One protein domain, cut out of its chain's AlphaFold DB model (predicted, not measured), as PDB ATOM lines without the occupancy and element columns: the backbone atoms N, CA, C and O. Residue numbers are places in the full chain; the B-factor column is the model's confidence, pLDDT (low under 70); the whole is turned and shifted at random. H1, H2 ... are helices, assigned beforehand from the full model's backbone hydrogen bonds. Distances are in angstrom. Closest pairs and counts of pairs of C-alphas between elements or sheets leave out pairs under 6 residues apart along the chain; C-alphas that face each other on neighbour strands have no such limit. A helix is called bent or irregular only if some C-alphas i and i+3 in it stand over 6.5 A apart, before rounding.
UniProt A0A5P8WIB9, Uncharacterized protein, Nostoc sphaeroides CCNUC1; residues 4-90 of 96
ATOM      1  N   LEU A   4      47.789 -83.537  -4.286       90.00
ATOM      2  CA  LEU A   4      49.178 -83.889  -3.982       90.00
ATOM      3  C   LEU A   4      49.365 -85.400  -3.777       90.00
ATOM      4  O   LEU A   4      50.312 -85.984  -4.301       90.00
ATOM      5  N   ARG A   5      48.443 -86.048  -3.054       87.00
ATOM      6  CA  ARG A   5      48.499 -87.493  -2.803       87.00
ATOM      7  C   ARG A   5      48.278 -88.294  -4.086       87.00
ATOM      8  O   ARG A   5      48.934 -89.311  -4.291       87.00
ATOM      9  N   GLU A   6      47.384 -87.838  -4.962       85.81
ATOM     10  CA  GLU A   6      47.159 -88.463  -6.272       85.81
ATOM     11  C   GLU A   6      48.395 -88.370  -7.173       85.81
ATOM     12  O   GLU A   6      48.790 -89.367  -7.779       85.81
ATOM     13  N   LEU A   7      49.053 -87.207  -7.211       88.00
ATOM     14  CA  LEU A   7      50.318 -87.020  -7.925       88.00
ATOM     15  C   LEU A   7      51.419 -87.941  -7.388       88.00
ATOM     16  O   LEU A   7      52.079 -88.620  -8.172       88.00
ATOM     17  N   GLN A   8      51.579 -88.029  -6.065       90.75
ATOM     18  CA  GLN A   8      52.561 -88.919  -5.436       90.75
ATOM     19  C   GLN A   8      52.330 -90.392  -5.796       90.75
ATOM     20  O   GLN A   8      53.284 -91.107  -6.096       90.75
ATOM     21  N   ILE A   9      51.073 -90.850  -5.807       90.06
ATOM     22  CA  ILE A   9      50.726 -92.217  -6.220       90.06
ATOM     23  C   ILE A   9      51.084 -92.437  -7.694       90.06
ATOM     24  O   ILE A   9      51.746 -93.421  -8.025       90.06
ATOM     25  N   ARG A  10      50.704 -91.510  -8.584       87.12
ATOM     26  CA  ARG A  10      51.002 -91.616 -10.023       87.12
ATOM     27  C   ARG A  10      52.506 -91.699 -10.292       87.12
ATOM     28  O   ARG A  10      52.921 -92.540 -11.085       87.12
ATOM     29  N   LEU A  11      53.312 -90.888  -9.605       89.69
ATOM     30  CA  LEU A  11      54.774 -90.893  -9.741       89.69
ATOM     31  C   LEU A  11      55.410 -92.230  -9.335       89.69
ATOM     32  O   LEU A  11      56.432 -92.605  -9.901       89.69
ATOM     33  N   LYS A  12      54.800 -92.978  -8.406       89.81
ATOM     34  CA  LYS A  12      55.270 -94.315  -8.007       89.81
ATOM     35  C   LYS A  12      54.837 -95.428  -8.971       89.81
ATOM     36  O   LYS A  12      55.571 -96.396  -9.141       89.81
ATOM     37  N   ILE A  13      53.665 -95.303  -9.602       87.38
ATOM     38  CA  ILE A  13      53.097 -96.339 -10.489       87.38
ATOM     39  C   ILE A  13      53.656 -96.257 -11.918       87.38
ATOM     40  O   ILE A  13      53.960 -97.288 -12.518       87.38
ATOM     41  N   ILE A  14      53.793 -95.051 -12.484       84.12
ATOM     42  CA  ILE A  14      54.175 -94.862 -13.899       84.12
ATOM     43  C   ILE A  14      55.485 -95.583 -14.268       84.12
ATOM     44  O   ILE A  14      55.473 -96.321 -15.254       84.12
ATOM     45  N   PRO A  15      56.587 -95.472 -13.498       84.50
ATOM     46  CA  PRO A  15      57.852 -96.123 -13.850       84.50
ATOM     47  C   PRO A  15      57.757 -97.651 -13.911       84.50
ATOM     48  O   PRO A  15      58.500 -98.288 -14.650       84.50
ATOM     49  N   LYS A  16      56.820 -98.241 -13.161       80.81
ATOM     50  CA  LYS A  16      56.615 -99.690 -13.098       80.81
ATOM     51  C   LYS A  16      55.601-100.221 -14.121       80.81
ATOM     52  O   LYS A  16      55.419-101.426 -14.240       80.81
ATOM     53  N   THR A  17      54.934 -99.334 -14.861       75.69
ATOM     54  CA  THR A  17      53.906 -99.676 -15.866       75.69
ATOM     55  C   THR A  17      54.322 -99.283 -17.286       75.69
ATOM     56  O   THR A  17      53.497 -99.221 -18.198       75.69
ATOM     57  N   VAL A  18      55.617 -99.021 -17.487       71.50
ATOM     58  CA  VAL A  18      56.195 -98.739 -18.804       71.50
ATOM     59  C   VAL A  18      56.037 -99.957 -19.721       71.50
ATOM     60  O   VAL A  18      56.112-101.110 -19.292       71.50
ATOM     61  N   LYS A  19      55.805 -99.682 -21.008       64.19
ATOM     62  CA  LYS A  19      55.622-100.672 -22.077       64.19
ATOM     63  C   LYS A  19      56.731-101.738 -22.035       64.19
ATOM     64  O   LYS A  19      57.904-101.394 -22.123       64.19
ATOM     65  N   GLY A  20      56.344-103.010 -21.931       62.22
ATOM     66  CA  GLY A  20      57.264-104.157 -21.861       62.22
ATOM     67  C   GLY A  20      57.412-104.788 -20.470       62.22
ATOM     68  O   GLY A  20      57.995-105.862 -20.367       62.22
ATOM     69  N   LEU A  21      56.856-104.175 -19.418       68.38
ATOM     70  CA  LEU A  21      56.799-104.754 -18.070       68.38
ATOM     71  C   LEU A  21      55.451-105.445 -17.805       68.38
ATOM     72  O   LEU A  21      54.421-105.060 -18.356       68.38
ATOM     73  N   VAL A  22      55.458-106.457 -16.930       66.44
ATOM     74  CA  VAL A  22      54.329-107.381 -16.665       66.44
ATOM     75  C   VAL A  22      53.224-106.751 -15.782       66.44
ATOM     76  O   VAL A  22      52.254-107.405 -15.411       66.44
ATOM     77  N   GLY A  23      53.314-105.452 -15.491       76.94
ATOM     78  CA  GLY A  23      52.416-104.756 -14.567       76.94
ATOM     79  C   GLY A  23      52.842-104.916 -13.106       76.94
ATOM     80  O   GLY A  23      53.957-105.342 -12.824       76.94
ATOM     81  N   LEU A  24      51.955-104.523 -12.189       87.12
ATOM     82  CA  LEU A  24      52.173-104.561 -10.740       87.12
ATOM     83  C   LEU A  24      51.270-105.609 -10.095       87.12
ATOM     84  O   LEU A  24      50.091-105.692 -10.447       87.12
ATOM     85  N   ASN A  25      51.801-106.368  -9.137       88.00
ATOM     86  CA  ASN A  25      51.000-107.294  -8.335       88.00
ATOM     87  C   ASN A  25      50.362-106.604  -7.109       88.00
ATOM     88  O   ASN A  25      50.677-105.458  -6.777       88.00
ATOM     89  N   ASP A  26      49.461-107.312  -6.422       89.94
ATOM     90  CA  ASP A  26      48.737-106.799  -5.252       89.94
ATOM     91  C   ASP A  26      49.683-106.309  -4.139       89.94
ATOM     92  O   ASP A  26      49.431-105.266  -3.538       89.94
ATOM     93  N   GLN A  27      50.783-107.022  -3.874       91.50
ATOM     94  CA  GLN A  27      51.747-106.625  -2.845       91.50
ATOM     95  C   GLN A  27      52.407-105.288  -3.206       91.50
ATOM     96  O   GLN A  27      52.429-104.370  -2.390       91.50
ATOM     97  N   GLU A  28      52.863-105.141  -4.449       91.38
ATOM     98  CA  GLU A  28      53.505-103.912  -4.922       91.38
ATOM     99  C   GLU A  28      52.549-102.714  -4.930       91.38
ATOM    100  O   GLU A  28      52.951-101.591  -4.621       91.38
ATOM    101  N   ILE A  29      51.272-102.925  -5.269       91.50
ATOM    102  CA  ILE A  29      50.269-101.859  -5.190       91.50
ATOM    103  C   ILE A  29      49.950-101.521  -3.739       91.50
ATOM    104  O   ILE A  29      49.777-100.342  -3.442       91.50
ATOM    105  N   ALA A  30      49.906-102.499  -2.831       93.44
ATOM    106  CA  ALA A  30      49.586-102.265  -1.422       93.44
ATOM    107  C   ALA A  30      50.630-101.376  -0.725       93.44
ATOM    108  O   ALA A  30      50.274-100.594   0.158       93.44
ATOM    109  N   GLU A  31      51.889-101.429  -1.174       93.75
ATOM    110  CA  GLU A  31      52.972-100.536  -0.735       93.75
ATOM    111  C   GLU A  31      52.777 -99.073  -1.189       93.75
ATOM    112  O   GLU A  31      53.312 -98.143  -0.579       93.75
ATOM    113  N   ILE A  32      52.009 -98.840  -2.259       93.00
ATOM    114  CA  ILE A  32      51.748 -97.506  -2.826       93.00
ATOM    115  C   ILE A  32      50.386 -96.966  -2.363       93.00
ATOM    116  O   ILE A  32      50.267 -95.804  -1.966       93.00
ATOM    117  N   VAL A  33      49.353 -97.804  -2.441       91.69
ATOM    118  CA  VAL A  33      47.962 -97.513  -2.102       91.69
ATOM    119  C   VAL A  33      47.463 -98.615  -1.170       91.69
ATOM    120  O   VAL A  33      47.307 -99.746  -1.625       91.69
ATOM    121  N   PRO A  34      47.136 -98.304   0.098       92.62
ATOM    122  CA  PRO A  34      46.602 -99.291   1.029       92.62
ATOM    123  C   PRO A  34      45.390-100.026   0.454       92.62
ATOM    124  O   PRO A  34      44.495 -99.396  -0.117       92.62
ATOM    125  N   SER A  35      45.332-101.342   0.657       92.50
ATOM    126  CA  SER A  35      44.251-102.200   0.151       92.50
ATOM    127  C   SER A  35      42.863-101.795   0.650       92.50
ATOM    128  O   SER A  35      41.873-101.998  -0.047       92.50
ATOM    129  N   SER A  36      42.784-101.124   1.804       93.38
ATOM    130  CA  SER A  36      41.548-100.534   2.335       93.38
ATOM    131  C   SER A  36      40.940 -99.442   1.447       93.38
ATOM    132  O   SER A  36      39.766 -99.115   1.602       93.38
ATOM    133  N   LEU A  37      41.712 -98.873   0.516       91.06
ATOM    134  CA  LEU A  37      41.239 -97.879  -0.451       91.06
ATOM    135  C   LEU A  37      40.880 -98.489  -1.809       91.06
ATOM    136  O   LEU A  37      40.369 -97.777  -2.680       91.06
ATOM    137  N   TRP A  38      41.153 -99.777  -2.018       91.62
ATOM    138  CA  TRP A  38      40.834-100.448  -3.272       91.62
ATOM    139  C   TRP A  38      39.335-100.701  -3.358       91.62
ATOM    140  O   TRP A  38      38.669-101.001  -2.368       91.62
ATOM    141  N   LYS A  39      38.791-100.597  -4.569       90.88
ATOM    142  CA  LYS A  39      37.361-100.774  -4.816       90.88
ATOM    143  C   LYS A  39      37.149-101.912  -5.797       90.88
ATOM    144  O   LYS A  39      37.691-101.901  -6.898       90.88
ATOM    145  N   SER A  40      36.332-102.879  -5.393       89.06
ATOM    146  CA  SER A  40      35.792-103.888  -6.302       89.06
ATOM    147  C   SER A  40      34.494-103.379  -6.922       89.06
ATOM    148  O   SER A  40      33.753-102.639  -6.281       89.06
ATOM    149  N   CYS A  41      34.198-103.816  -8.145       87.00
ATOM    150  CA  CYS A  41      32.939-103.520  -8.833       87.00
ATOM    151  C   CYS A  41      32.099-104.806  -8.975       87.00
ATOM    152  O   CYS A  41      32.057-105.379 -10.065       87.00
ATOM    153  N   PRO A  42      31.504-105.337  -7.886       87.06
ATOM    154  CA  PRO A  42      30.639-106.509  -7.968       87.06
ATOM    155  C   PRO A  42      29.291-106.153  -8.608       87.06
ATOM    156  O   PRO A  42      28.783-105.046  -8.453       87.06
ATOM    157  N   GLY A  43      28.687-107.123  -9.287       89.25
ATOM    158  CA  GLY A  43      27.379-106.976  -9.915       89.25
ATOM    159  C   GLY A  43      26.776-108.333 -10.259       89.25
ATOM    160  O   GLY A  43      27.492-109.332 -10.351       89.25
ATOM    161  N   LYS A  44      25.451-108.375 -10.425       92.88
ATOM    162  CA  LYS A  44      24.763-109.554 -10.973       92.88
ATOM    163  C   LYS A  44      25.029-109.639 -12.483       92.88
ATOM    164  O   LYS A  44      25.482-108.675 -13.099       92.88
ATOM    165  N   ALA A  45      24.737-110.785 -13.100       93.62
ATOM    166  CA  ALA A  45      24.778-110.894 -14.559       93.62
ATOM    167  C   ALA A  45      23.896-109.804 -15.201       93.62
ATOM    168  O   ALA A  45      22.788-109.551 -14.731       93.62
ATOM    169  N   GLY A  46      24.418-109.137 -16.233       94.69
ATOM    170  CA  GLY A  46      23.778-107.974 -16.859       94.69
ATOM    171  C   GLY A  46      24.180-106.615 -16.269       94.69
ATOM    172  O   GLY A  46      23.817-105.590 -16.836       94.69
ATOM    173  N   THR A  47      24.955-106.564 -15.176       95.88
ATOM    174  CA  THR A  47      25.559-105.304 -14.717       95.88
ATOM    175  C   THR A  47      26.550-104.773 -15.756       95.88
ATOM    176  O   THR A  47      27.444-105.493 -16.197       95.88
ATOM    177  N   VAL A  48      26.415-103.489 -16.100       95.50
ATOM    178  CA  VAL A  48      27.322-102.769 -17.002       95.50
ATOM    179  C   VAL A  48      28.182-101.808 -16.187       95.50
ATOM    180  O   VAL A  48      27.664-101.049 -15.370       95.50
ATOM    181  N   VAL A  49      29.497-101.834 -16.414       92.81
ATOM    182  CA  VAL A  49      30.461-100.933 -15.769       92.81
ATOM    183  C   VAL A  49      31.071-100.026 -16.828       92.81
ATOM    184  O   VAL A  49      31.689-100.506 -17.775       92.81
ATOM    185  N   PHE A  50      30.928 -98.714 -16.639       93.12
ATOM    186  CA  PHE A  50      31.647 -97.704 -17.410       93.12
ATOM    187  C   PHE A  50      32.832 -97.201 -16.591       93.12
ATOM    188  O   PHE A  50      32.687 -96.861 -15.417       93.12
ATOM    189  N   ALA A  51      34.005 -97.156 -17.213       90.38
ATOM    190  CA  ALA A  51      35.228 -96.697 -16.578       90.38
ATOM    191  C   ALA A  51      36.089 -95.924 -17.577       90.38
ATOM    192  O   ALA A  51      36.152 -96.290 -18.748       90.38
ATOM    193  N   ASP A  52      36.784 -94.895 -17.089       88.44
ATOM    194  CA  ASP A  52      37.913 -94.293 -17.797       88.44
ATOM    195  C   ASP A  52      39.205 -95.013 -17.361       88.44
ATOM    196  O   ASP A  52      39.752 -94.696 -16.296       88.44
ATOM    197  N   PRO A  53      39.723 -95.972 -18.155       82.56
ATOM    198  CA  PRO A  53      40.921 -96.732 -17.803       82.56
ATOM    199  C   PRO A  53      42.185 -95.864 -17.725       82.56
ATOM    200  O   PRO A  53      43.202 -96.330 -17.215       82.56
ATOM    201  N   LYS A  54      42.159 -94.608 -18.199       80.06
ATOM    202  CA  LYS A  54      43.271 -93.663 -18.028       80.06
ATOM    203  C   LYS A  54      43.269 -93.011 -16.647       80.06
ATOM    204  O   LYS A  54      44.336 -92.658 -16.126       80.06
ATOM    205  N   ALA A  55      42.087 -92.819 -16.071       82.81
ATOM    206  CA  ALA A  55      41.916 -92.227 -14.754       82.81
ATOM    207  C   ALA A  55      42.108 -93.248 -13.627       82.81
ATOM    208  O   ALA A  55      42.544 -92.860 -12.541       82.81
ATOM    209  N   ILE A  56      41.828 -94.531 -13.884       86.50
ATOM    210  CA  ILE A  56      41.887 -95.588 -12.871       86.50
ATOM    211  C   ILE A  56      43.006 -96.597 -13.138       86.50
ATOM    212  O   ILE A  56      43.152 -97.136 -14.235       86.50
ATOM    213  N   PHE A  57      43.763 -96.916 -12.090       86.88
ATOM    214  CA  PHE A  57      44.562 -98.135 -12.084       86.88
ATOM    215  C   PHE A  57      43.619 -99.323 -11.864       86.88
ATOM    216  O   PHE A  57      42.834 -99.320 -10.915       86.88
ATOM    217  N   HIS A  58      43.660-100.307 -12.755       87.75
ATOM    218  CA  HIS A  58      42.767-101.460 -12.737       87.75
ATOM    219  C   HIS A  58      43.544-102.727 -13.085       87.75
ATOM    220  O   HIS A  58      44.496-102.691 -13.860       87.75
ATOM    221  N   HIS A  59      43.129-103.854 -12.518       84.62
ATOM    222  CA  HIS A  59      43.675-105.163 -12.848       84.62
ATOM    223  C   HIS A  59      42.617-106.244 -12.609       84.62
ATOM    224  O   HIS A  59      41.662-106.060 -11.849       84.62
ATOM    225  N   GLY A  60      42.772-107.377 -13.289       80.50
ATOM    226  CA  GLY A  60      41.976-108.561 -13.006       80.50
ATOM    227  C   GLY A  60      42.492-109.264 -11.751       80.50
ATOM    228  O   GLY A  60      43.692-109.462 -11.600       80.50
ATOM    229  N   LYS A  61      41.580-109.696 -10.878       81.44
ATOM    230  CA  LYS A  61      41.894-110.639  -9.798       81.44
ATOM    231  C   LYS A  61      41.730-112.080 -10.279       81.44
ATOM    232  O   LYS A  61      40.788-112.365 -11.029       81.44
ATOM    233  N   SER A  62      42.596-112.976  -9.805       82.75
ATOM    234  CA  SER A  62      42.463-114.422 -10.005       82.75
ATOM    235  C   SER A  62      41.074-114.903  -9.593       82.75
ATOM    236  O   SER A  62      40.539-114.521  -8.548       82.75
ATOM    237  N   ARG A  63      40.470-115.726 -10.446       83.44
ATOM    238  CA  ARG A  63      39.102-116.210 -10.262       83.44
ATOM    239  C   ARG A  63      39.083-117.433  -9.342       83.44
ATOM    240  O   ARG A  63      39.874-118.347  -9.535       83.44
ATOM    241  N   GLN A  64      38.151-117.462  -8.392       89.38
ATOM    242  CA  GLN A  64      37.815-118.674  -7.623       89.38
ATOM    243  C   GLN A  64      36.640-119.446  -8.248       89.38
ATOM    244  O   GLN A  64      36.437-120.615  -7.955       89.38
ATOM    245  N   GLN A  65      35.886-118.793  -9.136       88.62
ATOM    246  CA  GLN A  65      34.723-119.334  -9.837       88.62
ATOM    247  C   GLN A  65      34.684-118.818 -11.280       88.62
ATOM    248  O   GLN A  65      35.354-117.835 -11.614       88.62
ATOM    249  N   THR A  66      33.885-119.445 -12.140       89.12
ATOM    250  CA  THR A  66      33.698-118.977 -13.519       89.12
ATOM    251  C   THR A  66      33.111-117.567 -13.536       89.12
ATOM    252  O   THR A  66      32.117-117.277 -12.873       89.12
ATOM    253  N   ARG A  67      33.736-116.682 -14.317       88.81
ATOM    254  CA  ARG A  67      33.268-115.317 -14.561       88.81
ATOM    255  C   ARG A  67      33.564-114.952 -16.007       88.81
ATOM    256  O   ARG A  67      34.730-114.792 -16.367       88.81
ATOM    257  N   SER A  68      32.509-114.790 -16.791       89.75
ATOM    258  CA  SER A  68      32.581-114.259 -18.151       89.75
ATOM    259  C   SER A  68      32.244-112.775 -18.134       89.75
ATOM    260  O   SER A  68      31.390-112.332 -17.369       89.75
ATOM    261  N   THR A  69      32.932-112.004 -18.965       89.81
ATOM    262  CA  THR A  69      32.688-110.572 -19.137       89.81
ATOM    263  C   THR A  69      32.933-110.210 -20.592       89.81
ATOM    264  O   THR A  69      33.817-110.781 -21.230       89.81
ATOM    265  N   LEU A  70      32.144-109.274 -21.107       92.69
ATOM    266  CA  LEU A  70      32.354-108.668 -22.417       92.69
ATOM    267  C   LEU A  70      33.000-107.302 -22.207       92.69
ATOM    268  O   LEU A  70      32.626-106.577 -21.285       92.69
ATOM    269  N   PHE A  71      33.970-106.963 -23.050       90.12
ATOM    270  CA  PHE A  71      34.631-105.665 -23.019       90.12
ATOM    271  C   PHE A  71      34.332-104.917 -24.309       90.12
ATOM    272  O   PHE A  71      34.541-105.440 -25.401       90.12
ATOM    273  N   PHE A  72      33.877-103.677 -24.162       89.62
ATOM    274  CA  PHE A  72      33.696-102.735 -25.256       89.62
ATOM    275  C   PHE A  72      34.596-101.534 -24.984       89.62
ATOM    276  O   PHE A  72      34.585-100.992 -23.878       89.62
ATOM    277  N   VAL A  73      35.380-101.128 -25.980       87.19
ATOM    278  CA  VAL A  73      36.223 -99.934 -25.900       87.19
ATOM    279  C   VAL A  73      35.613 -98.873 -26.795       87.19
ATOM    280  O   VAL A  73      35.468 -99.072 -27.999       87.19
ATOM    281  N   TYR A  74      35.259 -97.742 -26.195       87.06
ATOM    282  CA  TYR A  74      34.754 -96.577 -26.905       87.06
ATOM    283  C   TYR A  74      35.877 -95.548 -26.981       87.06
ATOM    284  O   TYR A  74      36.439 -95.165 -25.956       87.06
ATOM    285  N   THR A  75      36.210 -95.106 -28.190       85.75
ATOM    286  CA  THR A  75      37.185 -94.035 -28.412       85.75
ATOM    287  C   THR A  75      36.501 -92.858 -29.095       85.75
ATOM    288  O   THR A  75      35.576 -93.043 -29.888       85.75
ATOM    289  N   ALA A  76      36.932 -91.641 -28.770       87.50
ATOM    290  CA  ALA A  76      36.463 -90.452 -29.469       87.50
ATOM    291  C   ALA A  76      36.969 -90.462 -30.920       87.50
ATOM    292  O   ALA A  76      38.029 -91.023 -31.200       87.50
ATOM    293  N   GLN A  77      36.258 -89.780 -31.825       84.50
ATOM    294  CA  GLN A  77      36.707 -89.607 -33.214       84.50
ATOM    295  C   GLN A  77      38.099 -88.955 -33.286       84.50
ATOM    296  O   GLN A  77      38.920 -89.353 -34.103       84.50
ATOM    297  N   ASN A  78      38.369 -88.003 -32.384       86.38
ATOM    298  CA  ASN A  78      39.663 -87.346 -32.211       86.38
ATOM    299  C   ASN A  78      40.141 -87.550 -30.758       86.38
ATOM    300  O   ASN A  78      39.828 -86.729 -29.891       86.38
ATOM    301  N   PRO A  79      40.822 -88.664 -30.436       85.88
ATOM    302  CA  PRO A  79      41.248 -88.953 -29.069       85.88
ATOM    303  C   PRO A  79      42.383 -88.019 -28.626       85.88
ATOM    304  O   PRO A  79      43.253 -87.664 -29.413       85.88
ATOM    305  N   LEU A  80      42.442 -87.692 -27.329       83.62
ATOM    306  CA  LEU A  80      43.514 -86.858 -26.754       83.62
ATOM    307  C   LEU A  80      44.919 -87.478 -26.885       83.62
ATOM    308  O   LEU A  80      45.916 -86.778 -26.732       83.62
ATOM    309  N   ARG A  81      45.008 -88.796 -27.105       80.19
ATOM    310  CA  ARG A  81      46.266 -89.526 -27.330       80.19
ATOM    311  C   ARG A  81      46.108 -90.535 -28.475       80.19
ATOM    312  O   ARG A  81      45.937 -91.721 -28.189       80.19
ATOM    313  N   PRO A  82      46.156 -90.092 -29.742       84.31
ATOM    314  CA  PRO A  82      45.954 -90.956 -30.908       84.31
ATOM    315  C   PRO A  82      46.850 -92.197 -30.907       84.31
ATOM    316  O   PRO A  82      46.345 -93.306 -31.041       84.31
ATOM    317  N   ASP A  83      48.132 -92.047 -30.575       80.88
ATOM    318  CA  ASP A  83      49.099 -93.156 -30.565       80.88
ATOM    319  C   ASP A  83      48.738 -94.302 -29.603       80.88
ATOM    320  O   ASP A  83      49.134 -95.448 -29.811       80.88
ATOM    321  N   CYS A  84      47.982 -94.015 -28.537       78.44
ATOM    322  CA  CYS A  84      47.488 -95.031 -27.601       78.44
ATOM    323  C   CYS A  84      46.154 -95.655 -28.043       78.44
ATOM    324  O   CYS A  84      45.707 -96.627 -27.436       78.44
ATOM    325  N   CYS A  85      45.499 -95.075 -29.046       81.06
ATOM    326  CA  CYS A  85      44.137 -95.391 -29.455       81.06
ATOM    327  C   CYS A  85      44.040 -95.975 -30.869       81.06
ATOM    328  O   CYS A  85      42.957 -96.443 -31.205       81.06
ATOM    329  N   ASN A  86      45.130 -96.016 -31.650       78.44
ATOM    330  CA  ASN A  86      45.143 -96.515 -33.036       78.44
ATOM    331  C   ASN A  86      44.449 -97.879 -33.195       78.44
ATOM    332  O   ASN A  86      43.628 -98.045 -34.093       78.44
ATOM    333  N   GLN A  87      44.655 -98.804 -32.247       79.50
ATOM    334  CA  GLN A  87      43.974-100.109 -32.215       79.50
ATOM    335  C   GLN A  87      42.441-100.020 -32.278       79.50
ATOM    336  O   GLN A  87      41.787-100.919 -32.803       79.50
ATOM    337  N   TYR A  88      41.869 -98.950 -31.738       78.06
ATOM    338  CA  TYR A  88      40.430 -98.746 -31.624       78.06
ATOM    339  C   TYR A  88      39.898 -97.692 -32.600       78.06
ATOM    340  O   TYR A  88      38.693 -97.656 -32.844       78.06
ATOM    341  N   SER A  89      40.758 -96.821 -33.138       76.06
ATOM    342  CA  SER A  89      40.354 -95.687 -33.978       76.06
ATOM    343  C   SER A  89      40.574 -95.895 -35.473       76.06
ATOM    344  O   SER A  89      39.906 -95.229 -36.261       76.06
ATOM    345  N   ASP A  90      41.461 -96.801 -35.892       75.25
ATOM    346  CA  ASP A  90      41.743 -97.024 -37.311       75.25
ATOM    347  C   ASP A  90      41.551 -98.492 -37.749       75.25
ATOM    348  O   ASP A  90      40.934 -99.317 -37.062       75.25
TER     349      ASP A  90
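Overview. This is residues 4 to 90 of the 96 residues of an uncharacterized protein of Nostoc sphaeroides CCNUC1 (UniProt A0A5P8WIB9). What is the shape? There is little regular structure: residues 31 to 81 swing out and back in two long loops, with H1 and H2 towards one side and H3 on the other. What makes it up? The printed part has 87 residues with three named helices, H1, H2, H3 in chain order, and no named strand; the class is all helix, with 26 residues in named elements. How compact is it? It is loose, with a radius of gyration of the C-alphas of 15.4 A and spans of 38 by 34 by 26 A.

Arrangement. Do the helices meet? H1, residues 4 to 16, and H2, residues 26 to 30, are near each other, 8.2 A at the closest C-alphas. H3, residues 82 to 89, is apart from both. How are their backbones? Each O i to N i+4 pair is within hydrogen-bond range in H2, but 7 of 9 in H1 and 2 of 4 in H3.

Along the chain. Where does H1 run? It spans 19.7 A from C-alpha 4 at (49.178, -83.889, -3.982), and is only just irregular: C-alphas 12 and 15 are 6.6 A apart. And the others? H2 spans 6.0 A. H3 spans 7.9 A, ends at C-alpha 89 at (40.354, -95.687, -33.978), and is irregular: C-alphas 84 and 87 are 7.7 A apart.

Size, cuts and confidence. How large is it? The farthest C-alphas, of Gln 64 and Asn 78, are 39.9 A apart. Is it continuous? The printed part has no cut; H2 to H3 is a long link. Where is confidence low? Residues 19 to 22 are under 70.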